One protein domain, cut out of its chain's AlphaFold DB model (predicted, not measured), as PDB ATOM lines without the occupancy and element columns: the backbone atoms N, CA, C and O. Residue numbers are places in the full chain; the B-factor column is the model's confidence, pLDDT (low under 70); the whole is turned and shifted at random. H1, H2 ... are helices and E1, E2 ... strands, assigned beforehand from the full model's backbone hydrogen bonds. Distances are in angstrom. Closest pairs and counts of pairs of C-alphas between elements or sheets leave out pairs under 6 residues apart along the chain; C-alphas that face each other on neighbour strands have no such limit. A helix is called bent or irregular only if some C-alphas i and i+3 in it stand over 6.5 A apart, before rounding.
ATOM      1  N   ARG A 208      25.116 -23.234  11.074       85.25
ATOM      2  CA  ARG A 208      24.578 -23.874  12.273       85.25
ATOM      3  C   ARG A 208      25.069 -23.185  13.542       85.25
ATOM      4  O   ARG A 208      24.254 -22.934  14.420       85.25
ATOM      5  N   VAL A 209      26.352 -22.838  13.622       79.69
ATOM      6  CA  VAL A 209      26.958 -22.106  14.747       79.69
ATOM      7  C   VAL A 209      26.375 -20.700  14.895       79.69
ATOM      8  O   VAL A 209      26.045 -20.283  16.000       79.69
ATOM      9  N   ARG A 210      26.199 -19.969  13.793       76.75
ATOM     10  CA  ARG A 210      25.605 -18.629  13.788       76.75
ATOM     11  C   ARG A 210      24.126 -18.674  14.162       76.75
ATOM     12  O   ARG A 210      23.666 -17.846  14.942       76.75
ATOM     13  N   ASN A 211      23.388 -19.637  13.610       64.62
ATOM     14  CA  ASN A 211      21.982 -19.867  13.938       64.62
ATOM     15  C   ASN A 211      21.825 -20.431  15.360       64.62
ATOM     16  O   ASN A 211      20.761 -20.281  15.955       64.62
ATOM     17  N   ALA A 212      22.882 -20.998  15.957       57.59
ATOM     18  CA  ALA A 212      22.967 -21.333  17.380       57.59
ATOM     19  C   ALA A 212      23.135 -20.080  18.267       57.59
ATOM     20  O   ALA A 212      23.830 -20.094  19.281       57.59
ATOM     21  N   TYR A 213      22.386 -19.023  17.932       52.88
ATOM     22  CA  TYR A 213      21.998 -17.897  18.785       52.88
ATOM     23  C   TYR A 213      21.507 -18.362  20.175       52.88
ATOM     24  O   TYR A 213      21.660 -17.649  21.168       52.88
ATOM     25  N   ILE A 214      21.039 -19.617  20.238       50.53
ATOM     26  CA  ILE A 214      20.777 -20.427  21.431       50.53
ATOM     27  C   ILE A 214      21.920 -20.322  22.449       50.53
ATOM     28  O   ILE A 214      21.655 -20.062  23.605       50.53
ATOM     29  N   VAL A 215      23.198 -20.403  22.070       54.47
ATOM     30  CA  VAL A 215      24.294 -20.392  23.060       54.47
ATOM     31  C   VAL A 215      24.434 -19.031  23.751       54.47
ATOM     32  O   VAL A 215      24.670 -18.969  24.955       54.47
ATOM     33  N   ARG A 216      24.252 -17.922  23.020       54.34
ATOM     34  CA  ARG A 216      24.333 -16.570  23.596       54.34
ATOM     35  C   ARG A 216      23.131 -16.273  24.488       54.34
ATOM     36  O   ARG A 216      23.325 -15.753  25.583       54.34
ATOM     37  N   GLN A 217      21.918 -16.591  24.032       55.03
ATOM     38  CA  GLN A 217      20.709 -16.422  24.838       55.03
ATOM     39  C   GLN A 217      20.731 -17.344  26.049       55.03
ATOM     40  O   GLN A 217      20.564 -16.848  27.149       55.03
ATOM     41  N   THR A 218      21.052 -18.628  25.887       56.06
ATOM     42  CA  THR A 218      21.158 -19.568  27.004       56.06
ATOM     43  C   THR A 218      22.209 -19.114  28.009       56.06
ATOM     44  O   THR A 218      21.888 -19.034  29.177       56.06
ATOM     45  N   LEU A 219      23.420 -18.700  27.619       56.28
ATOM     46  CA  LEU A 219      24.400 -18.193  28.597       56.28
ATOM     47  C   LEU A 219      23.972 -16.882  29.279       56.28
ATOM     48  O   LEU A 219      24.321 -16.662  30.435       56.28
ATOM     49  N   THR A 220      23.236 -16.015  28.580       57.72
ATOM     50  CA  THR A 220      22.709 -14.765  29.157       57.72
ATOM     51  C   THR A 220      21.583 -15.066  30.149       57.72
ATOM     52  O   THR A 220      21.645 -14.604  31.279       57.72
ATOM     53  N   ILE A 221      20.643 -15.932  29.767       55.06
ATOM     54  CA  ILE A 221      19.556 -16.462  30.600       55.06
ATOM     55  C   ILE A 221      20.134 -17.177  31.830       55.06
ATOM     56  O   ILE A 221      19.774 -16.859  32.953       55.06
ATOM     57  N   LEU A 222      21.125 -18.058  31.662       56.22
ATOM     58  CA  LEU A 222      21.770 -18.768  32.777       56.22
ATOM     59  C   LEU A 222      22.493 -17.818  33.751       56.22
ATOM     60  O   LEU A 222      22.590 -18.128  34.939       56.22
ATOM     61  N   LYS A 223      22.995 -16.674  33.260       58.94
ATOM     62  CA  LYS A 223      23.631 -15.621  34.069       58.94
ATOM     63  C   LYS A 223      22.606 -14.741  34.793       58.94
ATOM     64  O   LYS A 223      22.883 -14.302  35.905       58.94
ATOM     65  N   GLU A 224      21.467 -14.459  34.168       61.78
ATOM     66  CA  GLU A 224      20.401 -13.610  34.718       61.78
ATOM     67  C   GLU A 224      19.488 -14.375  35.695       61.78
ATOM     68  O   GLU A 224      19.095 -13.806  36.711       61.78
ATOM     69  N   ASP A 225      19.257 -15.673  35.462       58.09
ATOM     70  CA  ASP A 225      18.323 -16.516  36.230       58.09
ATOM     71  C   ASP A 225      18.977 -17.330  37.368       58.09
ATOM     72  O   ASP A 225      18.308 -18.103  38.054       58.09
ATOM     73  N   GLY A 226      20.282 -17.166  37.622       57.66
ATOM     74  CA  GLY A 226      20.933 -17.728  38.814       57.66
ATOM     75  C   GLY A 226      21.094 -19.254  38.796       57.66
ATOM     76  O   GLY A 226      20.785 -19.926  39.784       57.66
ATOM     77  N   LEU A 227      21.632 -19.813  37.702       63.50
ATOM     78  CA  LEU A 227      21.874 -21.256  37.545       63.50
ATOM     79  C   LEU A 227      22.592 -21.890  38.753       63.50
ATOM     80  O   LEU A 227      22.268 -23.008  39.142       63.50
ATOM     81  N   SER A 228      23.542 -21.199  39.383       60.78
ATOM     82  CA  SER A 228      24.247 -21.701  40.574       60.78
ATOM     83  C   SER A 228      23.414 -21.698  41.840       60.78
ATOM     84  O   SER A 228      23.620 -22.568  42.681       60.78
ATOM     85  N   ASP A 229      22.451 -20.789  41.989       64.75
ATOM     86  CA  ASP A 229      21.533 -20.822  43.129       64.75
ATOM     87  C   ASP A 229      20.607 -22.039  43.030       64.75
ATOM     88  O   ASP A 229      20.439 -22.764  44.012       64.75
ATOM     89  N   VAL A 230      20.097 -22.314  41.826       63.16
ATOM     90  CA  VAL A 230      19.344 -23.532  41.492       63.16
ATOM     91  C   VAL A 230      20.204 -24.782  41.714       63.16
ATOM     92  O   VAL A 230      19.854 -25.686  42.473       63.16
ATOM     93  N   CYS A 231      21.400 -24.818  41.134       64.25
ATOM     94  CA  CYS A 231      22.280 -25.979  41.217       64.25
ATOM     95  C   CYS A 231      22.843 -26.225  42.625       64.25
ATOM     96  O   CYS A 231      23.147 -27.370  42.955       64.25
ATOM     97  N   ARG A 232      22.956 -25.195  43.479       66.56
ATOM     98  CA  ARG A 232      23.297 -25.345  44.906       66.56
ATOM     99  C   ARG A 232      22.196 -26.046  45.698       66.56
ATOM    100  O   ARG A 232      22.510 -26.696  46.695       66.56
ATOM    101  N   ARG A 233      20.931 -25.928  45.276       69.75
ATOM    102  CA  ARG A 233      19.803 -26.667  45.867       69.75
ATOM    103  C   ARG A 233      19.757 -28.126  45.404       69.75
ATOM    104  O   ARG A 233      19.222 -28.969  46.122       69.75
ATOM    105  N   LEU A 234      20.355 -28.436  44.253       70.06
ATOM    106  CA  LEU A 234      20.420 -29.782  43.686       70.06
ATOM    107  C   LEU A 234      21.626 -30.580  44.220       70.06
ATOM    108  O   LEU A 234      22.724 -30.064  44.432       70.06
ATOM    109  N   SER A 235      21.447 -31.889  44.413       71.25
ATOM    110  CA  SER A 235      22.499 -32.798  44.906       71.25
ATOM    111  C   SER A 235      23.468 -33.242  43.797       71.25
ATOM    112  O   SER A 235      23.628 -34.432  43.532       71.25
ATOM    113  N   LEU A 236      24.119 -32.283  43.135       73.31
ATOM    114  CA  LEU A 236      25.086 -32.530  42.056       73.31
ATOM    115  C   LEU A 236      26.470 -32.960  42.589       73.31
ATOM    116  O   LEU A 236      26.874 -32.576  43.696       73.31
ATOM    117  N   ARG A 237      27.226 -33.734  41.796       74.12
ATOM    118  CA  ARG A 237      28.624 -34.098  42.107       74.12
ATOM    119  C   ARG A 237      29.581 -32.931  41.806       74.12
ATOM    120  O   ARG A 237      29.200 -31.939  41.188       74.12
ATOM    121  N   ASP A 238      30.828 -33.039  42.266       74.81
ATOM    122  CA  ASP A 238      31.814 -31.948  42.200       74.81
ATOM    123  C   ASP A 238      32.231 -31.566  40.769       74.81
ATOM    124  O   ASP A 238      32.534 -30.405  40.511       74.81
ATOM    125  N   ASP A 239      32.197 -32.509  39.824       73.12
ATOM    126  CA  ASP A 239      32.441 -32.270  38.396       73.12
ATOM    127  C   ASP A 239      31.335 -31.414  37.761       73.12
ATOM    128  O   ASP A 239      31.621 -30.442  37.065       73.12
ATOM    129  N   ALA A 240      30.070 -31.716  38.054       72.19
ATOM    130  CA  ALA A 240      28.941 -30.897  37.616       72.19
ATOM    131  C   ALA A 240      28.955 -29.509  38.279       72.19
ATOM    132  O   ALA A 240      28.765 -28.499  37.604       72.19
ATOM    133  N   LYS A 241      29.256 -29.430  39.582       75.19
ATOM    134  CA  LYS A 241      29.393 -28.148  40.298       75.19
ATOM    135  C   LYS A 241      30.523 -27.288  39.738       75.19
ATOM    136  O   LYS A 241      30.336 -26.090  39.544       75.19
ATOM    137  N   GLY A 242      31.680 -27.888  39.459       75.81
ATOM    138  CA  GLY A 242      32.804 -27.179  38.855       75.81
ATOM    139  C   GLY A 242      32.501 -26.714  37.430       75.81
ATOM    140  O   GLY A 242      32.892 -25.608  37.068       75.81
ATOM    141  N   PHE A 243      31.736 -27.491  36.653       75.75
ATOM    142  CA  PHE A 243      31.257 -27.070  35.333       75.75
ATOM    143  C   PHE A 243      30.389 -25.821  35.416       75.75
ATOM    144  O   PHE A 243      30.614 -24.866  34.678       75.75
ATOM    145  N   ILE A 244      29.443 -25.811  36.353       72.25
ATOM    146  CA  ILE A 244      28.564 -24.667  36.589       72.25
ATOM    147  C   ILE A 244      29.377 -23.447  37.033       72.25
ATOM    148  O   ILE A 244      29.211 -22.382  36.449       72.25
ATOM    149  N   SER A 245      30.328 -23.609  37.959       74.00
ATOM    150  CA  SER A 245      31.241 -22.523  38.356       74.00
ATOM    151  C   SER A 245      32.014 -21.970  37.158       74.00
ATOM    152  O   SER A 245      32.059 -20.762  36.962       74.00
ATOM    153  N   ALA A 246      32.562 -22.838  36.299       74.62
ATOM    154  CA  ALA A 246      33.303 -22.410  35.114       74.62
ATOM    155  C   ALA A 246      32.437 -21.600  34.133       74.62
ATOM    156  O   ALA A 246      32.954 -20.711  33.455       74.62
ATOM    157  N   ILE A 247      31.135 -21.888  34.052       70.69
ATOM    158  CA  ILE A 247      30.172 -21.129  33.242       70.69
ATOM    159  C   ILE A 247      29.915 -19.747  33.846       70.69
ATOM    160  O   ILE A 247      29.879 -18.763  33.109       70.69
ATOM    161  N   GLU A 248      29.780 -19.641  35.163       68.38
ATOM    162  CA  GLU A 248      29.583 -18.350  35.833       68.38
ATOM    163  C   GLU A 248      30.832 -17.468  35.754       68.38
ATOM    164  O   GLU A 248      30.756 -16.285  35.409       68.38
ATOM    165  N   ASP A 249      31.995 -18.075  35.986       69.44
ATOM    166  CA  ASP A 249      33.290 -17.402  36.022       69.44
ATOM    167  C   ASP A 249      33.770 -16.964  34.634       69.44
ATOM    168  O   ASP A 249      34.632 -16.089  34.515       69.44
ATOM    169  N   CYS A 250      33.214 -17.532  33.556       66.31
ATOM    170  CA  CYS A 250      33.674 -17.230  32.204       66.31
ATOM    171  C   CYS A 250      33.425 -15.773  31.788       66.31
ATOM    172  O   CYS A 250      34.073 -15.288  30.865       66.31
ATOM    173  N   ASN A 251      32.492 -15.061  32.439       59.84
ATOM    174  CA  ASN A 251      32.084 -13.692  32.096       59.84
ATOM    175  C   ASN A 251      31.828 -13.480  30.583       59.84
ATOM    176  O   ASN A 251      32.118 -12.422  30.025       59.84
ATOM    177  N   GLY A 252      31.292 -14.503  29.909       54.91
ATOM    178  CA  GLY A 252      31.041 -14.506  28.464       54.91
ATOM    179  C   GLY A 252      32.218 -14.964  27.590       54.91
ATOM    180  O   GLY A 252      32.060 -15.026  26.372       54.91
ATOM    181  N   ASP A 253      33.367 -15.313  28.177       61.97
ATOM    182  CA  ASP A 253      34.501 -15.944  27.498       61.97
ATOM    183  C   ASP A 253      34.387 -17.471  27.538       61.97
ATOM    184  O   ASP A 253      34.934 -18.162  28.402       61.97
ATOM    185  N   PHE A 254      33.713 -18.035  26.545       61.59
ATOM    186  CA  PHE A 254      33.518 -19.479  26.451       61.59
ATOM    187  C   PHE A 254      34.810 -20.292  26.344       61.59
ATOM    188  O   PHE A 254      34.782 -21.506  26.539       61.59
ATOM    189  N   ARG A 255      35.966 -19.670  26.074       65.00
ATOM    190  CA  ARG A 255      37.245 -20.391  26.103       65.00
ATOM    191  C   ARG A 255      37.529 -20.954  27.493       65.00
ATOM    192  O   ARG A 255      38.149 -22.009  27.570       65.00
ATOM    193  N   VAL A 256      37.025 -20.315  28.553       67.25
ATOM    194  CA  VAL A 256      37.095 -20.811  29.936       67.25
ATOM    195  C   VAL A 256      36.257 -22.081  30.098       67.25
ATOM    196  O   VAL A 256      36.781 -23.108  30.521       67.25
ATOM    197  N   VAL A 257      34.992 -22.055  29.661       68.81
ATOM    198  CA  VAL A 257      34.090 -23.223  29.701       68.81
ATOM    199  C   VAL A 257      34.641 -24.367  28.850       68.81
ATOM    200  O   VAL A 257      34.686 -25.514  29.282       68.81
ATOM    201  N   ARG A 258      35.134 -24.054  27.648       70.62
ATOM    202  CA  ARG A 258      35.791 -25.014  26.760       70.62
ATOM    203  C   ARG A 258      37.035 -25.621  27.404       70.62
ATOM    204  O   ARG A 258      37.223 -26.825  27.288       70.62
ATOM    205  N   ALA A 259      37.893 -24.816  28.031       71.62
ATOM    206  CA  ALA A 259      39.096 -25.303  28.703       71.62
ATOM    207  C   ALA A 259      38.739 -26.242  29.858       71.62
ATOM    208  O   ALA A 259      39.346 -27.298  29.988       71.62
ATOM    209  N   TYR A 260      37.703 -25.904  30.623       74.94
ATOM    210  CA  TYR A 260      37.193 -26.757  31.687       74.94
ATOM    211  C   TYR A 260      36.628 -28.084  31.152       74.94
ATOM    212  O   TYR A 260      36.969 -29.156  31.644       74.94
ATOM    213  N   LEU A 261      35.820 -28.045  30.087       72.38
ATOM    214  CA  LEU A 261      35.316 -29.263  29.446       72.38
ATOM    215  C   LEU A 261      36.443 -30.116  28.853       72.38
ATOM    216  O   LEU A 261      36.383 -31.341  28.926       72.38
ATOM    217  N   LEU A 262      37.488 -29.491  28.303       72.19
ATOM    218  CA  LEU A 262      38.701 -30.205  27.904       72.19
ATOM    219  C   LEU A 262      39.384 -30.840  29.115       72.19
ATOM    220  O   LEU A 262      39.718 -32.007  29.051       72.19
ATOM    221  N   GLU A 263      39.511 -30.158  30.248       72.06
ATOM    222  CA  GLU A 263      40.091 -30.754  31.458       72.06
ATOM    223  C   GLU A 263      39.295 -31.974  31.970       72.06
ATOM    224  O   GLU A 263      39.877 -32.961  32.441       72.06
ATOM    225  N   ILE A 264      37.963 -31.942  31.843       71.00
ATOM    226  CA  ILE A 264      37.096 -33.069  32.215       71.00
ATOM    227  C   ILE A 264      37.150 -34.203  31.191       71.00
ATOM    228  O   ILE A 264      37.067 -35.363  31.585       71.00
ATOM    229  N   PHE A 265      37.232 -33.922  29.893       70.00
ATOM    230  CA  PHE A 265      37.053 -34.960  28.870       70.00
ATOM    231  C   PHE A 265      38.357 -35.394  28.187       70.00
ATOM    232  O   PHE A 265      38.458 -36.532  27.728       70.00
ATOM    233  N   GLU A 266      39.376 -34.543  28.145       66.56
ATOM    234  CA  GLU A 266      40.663 -34.818  27.509       66.56
ATOM    235  C   GLU A 266      41.509 -35.759  28.378       66.56
ATOM    236  O   GLU A 266      41.783 -35.513  29.551       66.56
ATOM    237  N   GLY A 267      41.904 -36.898  27.806       57.06
ATOM    238  CA  GLY A 267      42.730 -37.896  28.492       57.06
ATOM    239  C   GLY A 267      42.036 -38.651  29.635       57.06
ATOM    240  O   GLY A 267      42.672 -39.494  30.274       57.06
ATOM    241  N   LYS A 268      40.747 -38.398  29.903       63.97
ATOM    242  CA  LYS A 268      39.965 -39.178  30.869       63.97
ATOM    243  C   LYS A 268      39.416 -40.469  30.250       63.97
ATOM    244  O   LYS A 268      39.251 -40.564  29.033       63.97
ATOM    245  N   PRO A 269      39.097 -41.481  31.080       60.75
ATOM    246  CA  PRO A 269      38.463 -42.703  30.611       60.75
ATOM    247  C   PRO A 269      37.113 -42.438  29.949       60.75
ATOM    248  O   PRO A 269      36.330 -41.610  30.419       60.75
ATOM    249  N   ALA A 270      36.834 -43.255  28.941       58.59
ATOM    250  CA  ALA A 270      35.612 -43.339  28.158       58.59
ATOM    251  C   ALA A 270      34.333 -42.874  28.880       58.59
ATOM    252  O   ALA A 270      33.796 -41.813  28.586       58.59
ATOM    253  N   GLY A 271      33.900 -43.609  29.907       64.38
ATOM    254  CA  GLY A 271      32.632 -43.370  30.601       64.38
ATOM    255  C   GLY A 271      32.548 -42.106  31.465       64.38
ATOM    256  O   GLY A 271      31.531 -41.916  32.128       64.38
ATOM    257  N   THR A 272      33.576 -41.252  31.503       73.38
ATOM    258  CA  THR A 272      33.522 -39.964  32.223       73.38
ATOM    259  C   THR A 272      32.439 -39.066  31.638       73.38
ATOM    260  O   THR A 272      31.635 -38.515  32.383       73.38
ATOM    261  N   PHE A 273      32.357 -39.004  30.306       71.94
ATOM    262  CA  PHE A 273      31.349 -38.202  29.622       71.94
ATOM    263  C   PHE A 273      29.928 -38.695  29.919       71.94
ATOM    264  O   PHE A 273      29.066 -37.920  30.320       71.94
ATOM    265  N   LEU A 274      29.694 -40.004  29.799       71.25
ATOM    266  CA  LEU A 274      28.377 -40.576  30.065       71.25
ATOM    267  C   LEU A 274      27.953 -40.371  31.526       71.25
ATOM    268  O   LEU A 274      26.821 -39.983  31.780       71.25
ATOM    269  N   LYS A 275      28.870 -40.557  32.485       75.50
ATOM    270  CA  LYS A 275      28.612 -40.302  33.915       75.50
ATOM    271  C   LYS A 275      28.318 -38.839  34.216       75.50
ATOM    272  O   LYS A 275      27.624 -38.576  35.191       75.50
ATOM    273  N   PHE A 276      28.887 -37.920  33.445       77.44
ATOM    274  CA  PHE A 276      28.601 -36.498  33.542       77.44
ATOM    275  C   PHE A 276      27.195 -36.202  33.006       77.44
ATOM    276  O   PHE A 276      26.370 -35.662  33.735       77.44
ATOM    277  N   MET A 277      26.867 -36.674  31.799       76.25
ATOM    278  CA  MET A 277      25.533 -36.498  31.205       76.25
ATOM    279  C   MET A 277      24.421 -37.162  32.024       76.25
ATOM    280  O   MET A 277      23.343 -36.595  32.184       76.25
ATOM    281  N   GLN A 278      24.687 -38.345  32.577       76.31
ATOM    282  CA  GLN A 278      23.718 -39.092  33.371       76.31
ATOM    283  C   GLN A 278      23.286 -38.325  34.628       76.31
ATOM    284  O   GLN A 278      22.123 -38.397  34.993       76.31
ATOM    285  N   GLN A 279      24.165 -37.522  35.242       79.19
ATOM    286  CA  GLN A 279      23.791 -36.718  36.415       79.19
ATOM    287  C   GLN A 279      22.667 -35.726  36.117       79.19
ATOM    288  O   GLN A 279      21.808 -35.521  36.965       79.19
ATOM    289  N   PHE A 280      22.667 -35.130  34.923       79.31
ATOM    290  CA  PHE A 280      21.613 -34.207  34.504       79.31
ATOM    291  C   PHE A 280      20.344 -34.949  34.084       79.31
ATOM    292  O   PHE A 280      19.246 -34.440  34.280       79.31
ATOM    293  N   ASN A 281      20.483 -36.158  33.537       77.19
ATOM    294  CA  ASN A 281      19.338 -36.997  33.186       77.19
ATOM    295  C   ASN A 281      18.623 -37.581  34.409       77.19
ATOM    296  O   ASN A 281      17.404 -37.726  34.369       77.19
ATOM    297  N   ASP A 282      19.357 -37.859  35.484       80.81
ATOM    298  CA  ASP A 282      18.819 -38.369  36.748       80.81
ATOM    299  C   ASP A 282      18.168 -37.260  37.608       80.81
ATOM    300  O   ASP A 282      17.647 -37.549  38.688       80.81
ATOM    301  N   LEU A 283      18.199 -35.994  37.165       82.00
ATOM    302  CA  LEU A 283      17.475 -34.915  37.839       82.00
ATOM    303  C   LEU A 283      15.955 -35.155  37.770       82.00
ATOM    304  O   LEU A 283      15.480 -35.700  36.763       82.00
ATOM    305  N   PRO A 284      15.187 -34.738  38.795       80.88
ATOM    306  CA  PRO A 284      13.737 -34.878  38.785       80.88
ATOM    307  C   PRO A 284      13.090 -34.158  37.595       80.88
ATOM    308  O   PRO A 284      13.681 -33.276  36.966       80.88
ATOM    309  N   ASP A 285      11.876 -34.581  37.260       79.00
ATOM    310  CA  ASP A 285      11.093 -33.994  36.175       79.00
ATOM    311  C   ASP A 285      10.250 -32.829  36.711       79.00
ATOM    312  O   ASP A 285       9.050 -32.937  36.955       79.00
ATOM    313  N   ASP A 286      10.942 -31.736  37.024       82.31
ATOM    314  CA  ASP A 286      10.379 -30.476  37.498       82.31
ATOM    315  C   ASP A 286      10.953 -29.306  36.685       82.31
ATOM    316  O   ASP A 286      11.993 -29.437  36.036       82.31
ATOM    317  N   GLU A 287      10.275 -28.159  36.706       78.19
ATOM    318  CA  GLU A 287      10.627 -26.982  35.897       78.19
ATOM    319  C   GLU A 287      12.069 -26.496  36.147       78.19
ATOM    320  O   GLU A 287      12.803 -26.184  35.205       78.19
ATOM    321  N   GLU A 288      12.513 -26.505  37.407       75.56
ATOM    322  CA  GLU A 288      13.844 -26.050  37.817       75.56
ATOM    323  C   GLU A 288      14.931 -27.009  37.295       75.56
ATOM    324  O   GLU A 288      15.917 -26.589  36.678       75.56
ATOM    325  N   SER A 289      14.722 -28.314  37.459       78.50
ATOM    326  CA  SER A 289      15.593 -29.364  36.923       78.50
ATOM    327  C   SER A 289      15.612 -29.403  35.389       78.50
ATOM    328  O   SER A 289      16.669 -29.614  34.782       78.50
ATOM    329  N   GLY A 290      14.466 -29.182  34.741       77.00
ATOM    330  CA  GLY A 290      14.328 -29.104  33.285       77.00
ATOM    331  C   GLY A 290      15.122 -27.942  32.688       77.00
ATOM    332  O   GLY A 290      15.822 -28.113  31.680       77.00
ATOM    333  N   PHE A 291      15.105 -26.789  33.359       74.56
ATOM    334  CA  PHE A 291      15.913 -25.627  32.997       74.56
ATOM    335  C   PHE A 291      17.420 -25.924  33.059       74.56
ATOM    336  O   PHE A 291      18.135 -25.688  32.080       74.56
ATOM    337  N   VAL A 292      17.909 -26.522  34.158       74.69
ATOM    338  CA  VAL A 292      19.328 -26.916  34.304       74.69
ATOM    339  C   VAL A 292      19.741 -27.885  33.200       74.69
ATOM    340  O   VAL A 292      20.753 -27.678  32.528       74.69
ATOM    341  N   ARG A 293      18.937 -28.929  32.982       78.69
ATOM    342  CA  ARG A 293      19.186 -29.965  31.975       78.69
ATOM    343  C   ARG A 293      19.322 -29.353  30.578       78.69
ATOM    344  O   ARG A 293      20.294 -29.633  29.872       78.69
ATOM    345  N   SER A 294      18.399 -28.465  30.214       74.50
ATOM    346  CA  SER A 294      18.396 -27.749  28.932       74.50
ATOM    347  C   SER A 294      19.612 -26.831  28.778       74.50
ATOM    348  O   SER A 294      20.277 -26.851  27.738       74.50
ATOM    349  N   GLY A 295      19.961 -26.083  29.830       72.94
ATOM    350  CA  GLY A 295      21.158 -25.244  29.866       72.94
ATOM    351  C   GLY A 295      22.440 -26.046  29.637       72.94
ATOM    352  O   GLY A 295      23.262 -25.688  28.791       72.94
ATOM    353  N   CYS A 296      22.591 -27.184  30.319       74.19
ATOM    354  CA  CYS A 296      23.737 -28.071  30.139       74.19
ATOM    355  C   CYS A 296      23.815 -28.635  28.714       74.19
ATOM    356  O   CYS A 296      24.893 -28.612  28.113       74.19
ATOM    357  N   TYR A 297      22.695 -29.078  28.132       76.19
ATOM    358  CA  TYR A 297      22.662 -29.552  26.745       76.19
ATOM    359  C   TYR A 297      23.080 -28.474  25.740       76.19
ATOM    360  O   TYR A 297      23.873 -28.759  24.840       76.19
ATOM    361  N   ALA A 298      22.618 -27.234  25.911       73.62
ATOM    362  CA  ALA A 298      22.996 -26.117  25.046       73.62
ATOM    363  C   ALA A 298      24.500 -25.792  25.119       73.62
ATOM    364  O   ALA A 298      25.134 -25.508  24.101       73.62
ATOM    365  N   ILE A 299      25.105 -25.877  26.306       72.88
ATOM    366  CA  ILE A 299      26.544 -25.629  26.489       72.88
ATOM    367  C   ILE A 299      27.376 -26.767  25.897       72.88
ATOM    368  O   ILE A 299      28.387 -26.522  25.235       72.88
ATOM    369  N   MET A 300      26.935 -28.011  26.071       74.88
ATOM    370  CA  MET A 300      27.560 -29.163  25.424       74.88
ATOM    371  C   MET A 300      27.498 -29.039  23.898       74.88
ATOM    372  O   MET A 300      28.509 -29.221  23.221       74.88
ATOM    373  N   ALA A 301      26.346 -28.641  23.361       76.12
ATOM    374  CA  ALA A 301      26.172 -28.340  21.947       76.12
ATOM    375  C   ALA A 301      27.158 -27.266  21.450       76.12
ATOM    376  O   ALA A 301      27.799 -27.445  20.411       76.12
ATOM    377  N   ALA A 302      27.351 -26.190  22.217       74.12
ATOM    378  CA  ALA A 302      28.332 -25.148  21.916       74.12
ATOM    379  C   ALA A 302      29.775 -25.678  21.884       74.12
ATOM    380  O   ALA A 302      30.555 -25.326  20.997       74.12
ATOM    381  N   TYR A 303      30.131 -26.550  22.830       76.06
ATOM    382  CA  TYR A 303      31.447 -27.183  22.877       76.06
ATOM    383  C   TYR A 303      31.688 -28.059  21.645       76.06
ATOM    384  O   TYR A 303      32.729 -27.936  20.996       76.06
ATOM    385  N   TYR A 304      30.712 -28.890  21.277       77.44
ATOM    386  CA  TYR A 304      30.821 -29.780  20.124       77.44
ATOM    387  C   TYR A 304      30.906 -29.050  18.804       77.44
ATOM    388  O   TYR A 304      31.640 -29.480  17.919       77.44
ATOM    389  N   LEU A 305      30.191 -27.938  18.684       80.00
ATOM    390  CA  LEU A 305      30.247 -27.110  17.499       80.00
ATOM    391  C   LEU A 305      31.448 -26.164  17.484       80.00
ATOM    392  O   LEU A 305      31.655 -25.542  16.453       80.00
ATOM    393  N   CYS A 306      32.265 -26.043  18.538       78.75
ATOM    394  CA  CYS A 306      33.397 -25.115  18.496       78.75
ATOM    395  C   CYS A 306      34.412 -25.509  17.406       78.75
ATOM    396  O   CYS A 306      34.573 -26.691  17.070       78.75
ATOM    397  N   ALA A 307      35.100 -24.515  16.835       83.38
ATOM    398  CA  ALA A 307      35.913 -24.698  15.632       83.38
ATOM    399  C   ALA A 307      37.027 -25.733  15.823       83.38
ATOM    400  O   ALA A 307      37.261 -26.561  14.945       83.38
ATOM    401  N   THR A 308      37.674 -25.743  16.991       79.75
ATOM    402  CA  THR A 308      38.758 -26.690  17.281       79.75
ATOM    403  C   THR A 308      38.262 -28.126  17.457       79.75
ATOM    404  O   THR A 308      38.907 -29.049  16.969       79.75
ATOM    405  N   VAL A 309      37.137 -28.326  18.154       79.00
ATOM    406  CA  VAL A 309      36.613 -29.668  18.480       79.00
ATOM    407  C   VAL A 309      35.985 -30.312  17.248       79.00
ATOM    408  O   VAL A 309      36.327 -31.436  16.900       79.00
ATOM    409  N   SER A 310      35.130 -29.576  16.537       85.19
ATOM    410  CA  SER A 310      34.491 -30.049  15.301       85.19
ATOM    411  C   SER A 310      35.404 -30.011  14.071       85.19
ATOM    412  O   SER A 310      34.988 -30.427  12.989       85.19
ATOM    413  N   ARG A 311      36.614 -29.442  14.196       89.94
ATOM    414  CA  ARG A 311      37.493 -29.081  13.070       89.94
ATOM    415  C   ARG A 311      36.758 -28.251  12.011       89.94
ATOM    416  O   ARG A 311      36.812 -28.562  10.822       89.94
ATOM    417  N   CYS A 312      36.053 -27.210  12.457       90.94
ATOM    418  CA  CYS A 312      35.140 -26.397  11.645       90.94
ATOM    419  C   CYS A 312      34.076 -27.252  10.937       90.94
ATOM    420  O   CYS A 312      33.883 -27.147   9.726       90.94
ATOM    421  N   GLY A 313      33.451 -28.166  11.676       91.69
ATOM    422  CA  GLY A 313      32.419 -29.054  11.148       91.69
ATOM    423  C   GLY A 313      32.902 -30.144  10.190       91.69
ATOM    424  O   GLY A 313      32.101 -30.670   9.421       91.69
ATOM    425  N   LYS A 314      34.189 -30.500  10.207       93.62
ATOM    426  CA  LYS A 314      34.710 -31.652   9.451       93.62
ATOM    427  C   LYS A 314      34.577 -32.967  10.211       93.62
ATOM    428  O   LYS A 314      34.658 -34.025   9.599       93.62
ATOM    429  N   THR A 315      34.349 -32.922  11.523       92.88
ATOM    430  CA  THR A 315      34.183 -34.121  12.348       92.88
ATOM    431  C   THR A 315      32.889 -34.105  13.148       92.88
ATOM    432  O   THR A 315      32.558 -33.096  13.767       92.88
ATOM    433  N   LEU A 316      32.207 -35.250  13.192       91.06
ATOM    434  CA  LEU A 316      31.004 -35.494  13.986       91.06
ATOM    435  C   LEU A 316      31.370 -36.194  15.312       91.06
ATOM    436  O   LEU A 316      31.982 -37.268  15.267       91.06
ATOM    437  N   PRO A 317      31.011 -35.636  16.484       87.31
ATOM    438  CA  PRO A 317      31.187 -36.318  17.763       87.31
ATOM    439  C   PRO A 317      30.158 -37.441  17.949       87.31
ATOM    440  O   PRO A 317      28.973 -37.276  17.662       87.31
ATOM    441  N   TRP A 318      30.598 -38.572  18.491       88.56
ATOM    442  CA  TRP A 318      29.737 -39.697  18.855       88.56
ATOM    443  C   TRP A 318      30.326 -40.472  20.042       88.56
ATOM    444  O   TRP A 318      31.522 -40.401  20.312       88.56
ATOM    445  N   ILE A 319      29.489 -41.196  20.779       85.44
ATOM    446  CA  ILE A 319      29.867 -42.003  21.943       85.44
ATOM    447  C   ILE A 319      29.989 -43.459  21.499       85.44
ATOM    448  O   ILE A 319      29.020 -44.022  20.994       85.44
ATOM    449  N   ASN A 320      31.144 -44.091  21.683       83.56
ATOM    450  CA  ASN A 320      31.294 -45.521  21.416       83.56
ATOM    451  C   ASN A 320      30.671 -46.386  22.522       83.56
ATOM    452  O   ASN A 320      30.234 -45.889  23.560       83.56
ATOM    453  N   VAL A 321      30.620 -47.698  22.311       76.94
ATOM    454  CA  VAL A 321      29.983 -48.612  23.274       76.94
ATOM    455  C   VAL A 321      30.715 -48.733  24.608       76.94
ATOM    456  O   VAL A 321      30.103 -49.101  25.606       76.94
ATOM    457  N   GLU A 322      31.995 -48.367  24.664       74.88
ATOM    458  CA  GLU A 322      32.752 -48.233  25.912       74.88
ATOM    459  C   GLU A 322      32.409 -46.937  26.680       74.88
ATOM    460  O   GLU A 322      32.903 -46.720  27.789       74.88
ATOM    461  N   GLY A 323      31.562 -46.075  26.109       74.06
ATOM    462  CA  GLY A 323      31.146 -44.790  26.667       74.06
ATOM    463  C   GLY A 323      32.056 -43.620  26.291       74.06
ATOM    464  O   GLY A 323      31.860 -42.526  26.808       74.06
ATOM    465  N   SER A 324      33.042 -43.833  25.416       78.19
ATOM    466  CA  SER A 324      34.058 -42.845  25.023       78.19
ATOM    467  C   SER A 324      33.536 -41.895  23.964       78.19
ATOM    468  O   SER A 324      32.959 -42.337  22.974       78.19
ATOM    469  N   LEU A 325      33.847 -40.610  24.111       81.19
ATOM    470  CA  LEU A 325      33.656 -39.627  23.053       81.19
ATOM    471  C   LEU A 325      34.707 -39.826  21.948       81.19
ATOM    472  O   LEU A 325      35.911 -39.801  22.203       81.19
ATOM    473  N   VAL A 326      34.242 -40.014  20.718       85.44
ATOM    474  CA  VAL A 326      35.040 -40.243  19.511       85.44
ATOM    475  C   VAL A 326      34.578 -39.276  18.420       85.44
ATOM    476  O   VAL A 326      33.429 -38.844  18.397       85.44
ATOM    477  N   PHE A 327      35.475 -38.936  17.497       87.69
ATOM    478  CA  PHE A 327      35.200 -38.027  16.386       87.69
ATOM    479  C   PHE A 327      35.323 -38.771  15.060       87.69
ATOM    480  O   PHE A 327      36.360 -39.363  14.761       87.69
ATOM    481  N   LEU A 328      34.248 -38.755  14.280       92.44
ATOM    482  CA  LEU A 328      34.182 -39.353  12.952       92.44
ATOM    483  C   LEU A 328      34.408 -38.272  11.893       92.44
ATOM    484  O   LEU A 328      33.726 -37.252  11.917       92.44
ATOM    485  N   GLU A 329      35.335 -38.489  10.961       95.44
ATOM    486  CA  GLU A 329      35.509 -37.606   9.799       95.44
ATOM    487  C   GLU A 329      34.265 -37.659   8.904       95.44
ATOM    488  O   GLU A 329      33.806 -38.739   8.528       95.44
ATOM    489  N   VAL A 330      33.729 -36.490   8.563       95.75
ATOM    490  CA  VAL A 330      32.566 -36.340   7.688       95.75
ATOM    491  C   VAL A 330      33.038 -36.342   6.236       95.75
ATOM    492  O   VAL A 330      33.849 -35.526   5.799       95.75
ATOM    493  N   GLU A 331      32.505 -37.268   5.454       94.62
ATOM    494  CA  GLU A 331      32.933 -37.552   4.091       94.62
ATOM    495  C   GLU A 331      31.953 -36.935   3.089       94.62
ATOM    496  O   GLU A 331      31.292 -37.648   2.341       94.62
ATOM    497  N   ALA A 332      31.890 -35.600   3.041       94.25
ATOM    498  CA  ALA A 332      30.936 -34.843   2.215       94.25
ATOM    499  C   ALA A 332      30.883 -35.251   0.726       94.25
ATOM    500  O   ALA A 332      29.867 -35.084   0.064       94.25
ATOM    501  N   HIS A 333      31.969 -35.811   0.191       91.50
ATOM    502  CA  HIS A 333      32.044 -36.324  -1.180       91.50
ATOM    503  C   HIS A 333      31.252 -37.628  -1.412       91.50
ATOM    504  O   HIS A 333      31.154 -38.072  -2.553       91.50
ATOM    505  N   LYS A 334      30.746 -38.268  -0.350       92.62
ATOM    506  CA  LYS A 334      29.922 -39.487  -0.397       92.62
ATOM    507  C   LYS A 334      28.429 -39.214  -0.207       92.62
ATOM    508  O   LYS A 334      27.653 -40.165  -0.226       92.62
ATOM    509  N   PHE A 335      28.040 -37.960   0.018       94.25
ATOM    510  CA  PHE A 335      26.636 -37.607   0.212       94.25
ATOM    511  C   PHE A 335      25.825 -37.858  -1.067       94.25
ATOM    512  O   PHE A 335      26.389 -37.814  -2.165       94.25
ATOM    513  N   PRO A 336      24.509 -38.111  -0.948       91.12
ATOM    514  CA  PRO A 336      23.634 -38.175  -2.111       91.12
ATOM    515  C   PRO A 336      23.708 -36.884  -2.939       91.12
ATOM    516  O   PRO A 336      23.757 -35.796  -2.373       91.12
ATOM    517  N   GLU A 337      23.668 -36.986  -4.272       90.44
ATOM    518  CA  GLU A 337      23.884 -35.839  -5.180       90.44
ATOM    519  C   GLU A 337      22.893 -34.680  -4.979       90.44
ATOM    520  O   GLU A 337      23.220 -33.531  -5.261       90.44
ATOM    521  N   PHE A 338      21.686 -34.973  -4.486       91.69
ATOM    522  CA  PHE A 338      20.651 -33.970  -4.220       91.69
ATOM    523  C   PHE A 338      20.845 -33.226  -2.892       91.69
ATOM    524  O   PHE A 338      20.127 -32.264  -2.637       91.69
ATOM    525  N   ILE A 339      21.788 -33.656  -2.046       92.56
ATOM    526  CA  ILE A 339      22.100 -33.005  -0.775       92.56
ATOM    527  C   ILE A 339      23.338 -32.134  -0.938       92.56
ATOM    528  O   ILE A 339      24.447 -32.624  -1.169       92.56
ATOM    529  N   SER A 340      23.172 -30.830  -0.723       94.31
ATOM    530  CA  SER A 340      24.317 -29.939  -0.563       94.31
ATOM    531  C   SER A 340      25.050 -30.256   0.749       94.31
ATOM    532  O   SER A 340      24.409 -30.305   1.802       94.31
ATOM    533  N   PRO A 341      26.393 -30.391   0.763       96.31
ATOM    534  CA  PRO A 341      27.155 -30.540   2.006       96.31
ATOM    535  C   PRO A 341      26.889 -29.439   3.040       96.31
ATOM    536  O   PRO A 341      27.002 -29.679   4.242       96.31
ATOM    537  N   ARG A 342      26.481 -28.253   2.579       94.06
ATOM    538  CA  ARG A 342      26.080 -27.111   3.406       94.06
ATOM    539  C   ARG A 342      24.872 -27.410   4.303       94.06
ATOM    540  O   ARG A 342      24.768 -26.862   5.395       94.06
ATOM    541  N   GLU A 343      23.987 -28.317   3.890       93.12
ATOM    542  CA  GLU A 343      22.800 -28.711   4.663       93.12
ATOM    543  C   GLU A 343      23.096 -29.745   5.754       93.12
ATOM    544  O   GLU A 343      22.253 -30.007   6.610       93.12
ATOM    545  N   TYR A 344      24.277 -30.363   5.753       94.81
ATOM    546  CA  TYR A 344      24.559 -31.479   6.654       94.81
ATOM    547  C   TYR A 344      24.344 -31.108   8.126       94.81
ATOM    548  O   TYR A 344      23.682 -31.836   8.859       94.81
ATOM    549  N   TRP A 345      24.850 -29.949   8.557       91.19
ATOM    550  CA  TRP A 345      24.837 -29.539   9.965       91.19
ATOM    551  C   TRP A 345      23.477 -29.057  10.480       91.19
ATOM    552  O   TRP A 345      23.256 -29.097  11.690       91.19
ATOM    553  N   ILE A 346      22.554 -28.648   9.603       88.06
ATOM    554  CA  ILE A 346      21.166 -28.370  10.010       88.06
ATOM    555  C   ILE A 346      20.363 -29.668  10.204       88.06
ATOM    556  O   ILE A 346      19.387 -29.670  10.949       88.06
ATOM    557  N   ARG A 347      20.812 -30.784   9.608       91.50
ATOM    558  CA  ARG A 347      20.224 -32.127   9.771       91.50
ATOM    559  C   ARG A 347      20.736 -32.875  11.013       91.50
ATOM    560  O   ARG A 347      20.139 -33.868  11.408       91.50
ATOM    561  N   GLN A 348      21.831 -32.426  11.633       88.62
ATOM    562  CA  GLN A 348      22.404 -33.074  12.819       88.62
ATOM    563  C   GLN A 348      21.699 -32.658  14.114       88.62
ATOM    564  O   GLN A 348      21.363 -31.486  14.318       88.62
ATOM    565  N   VAL A 349      21.603 -33.599  15.054       78.50
ATOM    566  CA  VAL A 349      21.385 -33.257  16.467       78.50
ATOM    567  C   VAL A 349      22.692 -32.726  17.061       78.50
ATOM    568  O   VAL A 349      23.780 -33.147  16.675       78.50
ATOM    569  N   VAL A 350      22.611 -31.775  17.994       68.88
ATOM    570  CA  VAL A 350      23.807 -31.095  18.541       68.88
ATOM    571  C   VAL A 350      24.355 -31.787  19.801       68.88
ATOM    572  O   VAL A 350      25.123 -31.214  20.569       68.88
ATOM    573  N   VAL A 351      23.974 -33.048  20.008       76.19
ATOM    574  CA  VAL A 351      24.498 -33.934  21.053       76.19
ATOM    575  C   VAL A 351      25.160 -35.153  20.405       76.19
ATOM    576  O   VAL A 351      24.749 -35.554  19.316       76.19
ATOM    577  N   PRO A 352      26.185 -35.764  21.022       81.69
ATOM    578  CA  PRO A 352      26.883 -36.886  20.412       81.69
ATOM    579  C   PRO A 352      25.960 -38.095  20.289       81.69
ATOM    580  O   PRO A 352      25.361 -38.534  21.272       81.69
ATOM    581  N   TYR A 353      25.895 -38.681  19.099       87.31
ATOM    582  CA  TYR A 353      25.167 -39.928  18.888       87.31
ATOM    583  C   TYR A 353      25.816 -41.069  19.665       87.31
ATOM    584  O   TYR A 353      27.026 -41.254  19.583       87.31
ATOM    585  N   PHE A 354      25.042 -41.907  20.346       87.19
ATOM    586  CA  PHE A 354      25.568 -43.180  20.833       87.19
ATOM    587  C   PHE A 354      25.698 -44.163  19.670       87.19
ATOM    588  O   PHE A 354      24.750 -44.339  18.918       87.19
ATOM    589  N   GLY A 355      26.850 -44.807  19.506       89.06
ATOM    590  CA  GLY A 355      27.066 -45.927  18.591       89.06
ATOM    591  C   GLY A 355      27.208 -45.599  17.100       89.06
ATOM    592  O   GLY A 355      27.474 -46.525  16.335       89.06
ATOM    593  N   TRP A 356      27.091 -44.330  16.676       91.31
ATOM    594  CA  TRP A 356      27.044 -43.944  15.253       91.31
ATOM    595  C   TRP A 356      28.123 -44.622  14.409       91.31
ATOM    596  O   TRP A 356      27.789 -45.352  13.485       91.31
ATOM    597  N   GLY A 357      29.402 -44.477  14.771       89.62
ATOM    598  CA  GLY A 357      30.530 -45.012  13.999       89.62
ATOM    599  C   GLY A 357      30.610 -46.542  13.924       89.62
ATOM    600  O   GLY A 357      31.494 -47.079  13.255       89.62
ATOM    601  N   HIS A 358      29.724 -47.270  14.610       88.06
ATOM    602  CA  HIS A 358      29.617 -48.714  14.462       88.06
ATOM    603  C   HIS A 358      28.600 -49.132  13.392       88.06
ATOM    604  O   HIS A 358      28.837 -50.132  12.718       88.06
ATOM    605  N   LEU A 359      27.480 -48.432  13.224       88.25
ATOM    606  CA  LEU A 359      26.496 -48.775  12.186       88.25
ATOM    607  C   LEU A 359      26.642 -47.885  10.944       88.25
ATOM    608  O   LEU A 359      26.547 -48.376   9.823       88.25
ATOM    609  N   LEU A 360      26.925 -46.604  11.162       92.06
ATOM    610  CA  LEU A 360      26.986 -45.543  10.167       92.06
ATOM    611  C   LEU A 360      28.421 -45.021   9.993       92.06
ATOM    612  O   LEU A 360      29.291 -45.186  10.850       92.06
ATOM    613  N   GLY A 361      28.679 -44.405   8.845       91.81
ATOM    614  CA  GLY A 361      29.952 -43.806   8.459       91.81
ATOM    615  C   GLY A 361      29.855 -42.298   8.232       91.81
ATOM    616  O   GLY A 361      28.818 -41.673   8.440       91.81
ATOM    617  N   GLY A 362      30.966 -41.699   7.796       92.75
ATOM    618  CA  GLY A 362      31.058 -40.254   7.561       92.75
ATOM    619  C   GLY A 362      30.274 -39.759   6.344       92.75
ATOM    620  O   GLY A 362      30.112 -38.555   6.181       92.75
ATOM    621  N   GLY A 363      29.820 -40.666   5.474       93.88
ATOM    622  CA  GLY A 363      28.995 -40.350   4.304       93.88
ATOM    623  C   GLY A 363      27.488 -40.438   4.555       93.88
ATOM    624  O   GLY A 363      26.716 -40.148   3.646       93.88
ATOM    625  N   ASP A 364      27.068 -40.863   5.748       95.12
ATOM    626  CA  ASP A 364      25.653 -40.997   6.084       95.12
ATOM    627  C   ASP A 364      25.051 -39.647   6.478       95.12
ATOM    628  O   ASP A 364      25.621 -38.908   7.281       95.12
ATOM    629  N   VAL A 365      23.885 -39.331   5.911       95.56
ATOM    630  CA  VAL A 365      23.197 -38.049   6.109       95.56
ATOM    631  C   VAL A 365      21.845 -38.291   6.785       95.56
ATOM    632  O   VAL A 365      21.020 -39.018   6.221       95.56
ATOM    633  N   PRO A 366      21.584 -37.692   7.962       95.38
ATOM    634  CA  PRO A 366      20.292 -37.804   8.615       95.38
ATOM    635  C   PRO A 366      19.144 -37.226   7.782       95.38
ATOM    636  O   PRO A 366      19.311 -36.237   7.061       95.38
ATOM    637  N   VAL A 367      17.953 -37.799   7.941       94.12
ATOM    638  CA  VAL A 367      16.699 -37.142   7.541       94.12
ATOM    639  C   VAL A 367      16.574 -35.814   8.307       94.12
ATOM    640  O   VAL A 367      16.891 -35.765   9.497       94.12
TER     641      VAL A 367
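Overview. This is residues 208 to 367 of the 747 residues of the protein "Restriction endonuclease" of Gimesia chilikensis (UniProt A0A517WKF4). The model is elongated, with two lobes end to end: a helical lobe, where H2, H3 and H6 pack round the long helix H7 and the hairpin of H4 and H5 adds another side, and a smaller lobe of loops round the strand hairpin E1 and E2, with H8 and H9. H1 lies between the lobes, near H8 and the last residue of H7. The printed part has 160 residues, with seven named helices, two antiparallel strands in the order E1 - E2, then two more helices; the class is mostly helix. It is compact, with a radius of gyration of the C-alphas of 16.4 A, and spans 51 by 33 by 29 A.

Arrangement. H1, residues 208 to 211, is close to but not clearly touching H8, residues 341 to 347; the closest C-alphas, of Arg 208 and Ile 346, are 6.1 A apart. H2, residues 214 to 224, touches H7, residues 287 to 305, opposite ways at a steep tilt of 45 degrees; their closest C-alphas, of Val 215 and Ala 298, are 6.2 A apart. H3, residues 227 to 233, and H4, residues 238 to 249, form a helical hairpin, closest at C-alphas 228 and 244, 6.6 A. H4 and H5, residues 254 to 265, form another at a shallow tilt of 13 degrees, closest at C-alphas 246 and 257, 5.5 A. H6, residues 272 to 281, forms a helical hairpin with H7, closest at C-alphas 280 and 293, 5.5 A. The hairpin of E1, residues 315 to 319, and E2, residues 325 to 329, has N 316 and O 328 within hydrogen-bond range at 2.8 A. The closest C-alphas of E1 and H9, residues 356 to 359, are those of Trp 318 and Trp 356, 6.2 A apart. Every O i to N i+4 pair is within hydrogen-bond range in H2, H3, H4, H5 and H7; H6 has 4 of 6, H8 has 1 of 3 beside 3 of 4 O i to N i+3 pairs, and H1 and H9 are too short for such a pair.

Along the chain. H1 begins at C-alpha 208, (24.578, -23.874, 12.273). H2 measures 14.9 A from first to last C-alpha, H4 15.9 A, H5 16.1 A and H6 14.5 A. H7 runs 26.9 A to C-alpha 305, (30.247, -27.110, 17.499). E1 measures 13.1 A and E2 13.5 A. H8 is irregular: C-alphas 342 and 345 are 7.1 A apart. H9 ends at C-alpha 359, (26.496, -48.775, 12.186).

Size, cuts and confidence. The two C-alphas farthest apart, of Arg 233 and Glu 337, are 52.0 A apart. The printed part has no cut, and the link from E2 to H8, 11 residues, is long. Mean pLDDT of the printed part is 76.9; residues 211 to 233, 248 to 257, 266 to 271 and 350 are under 70.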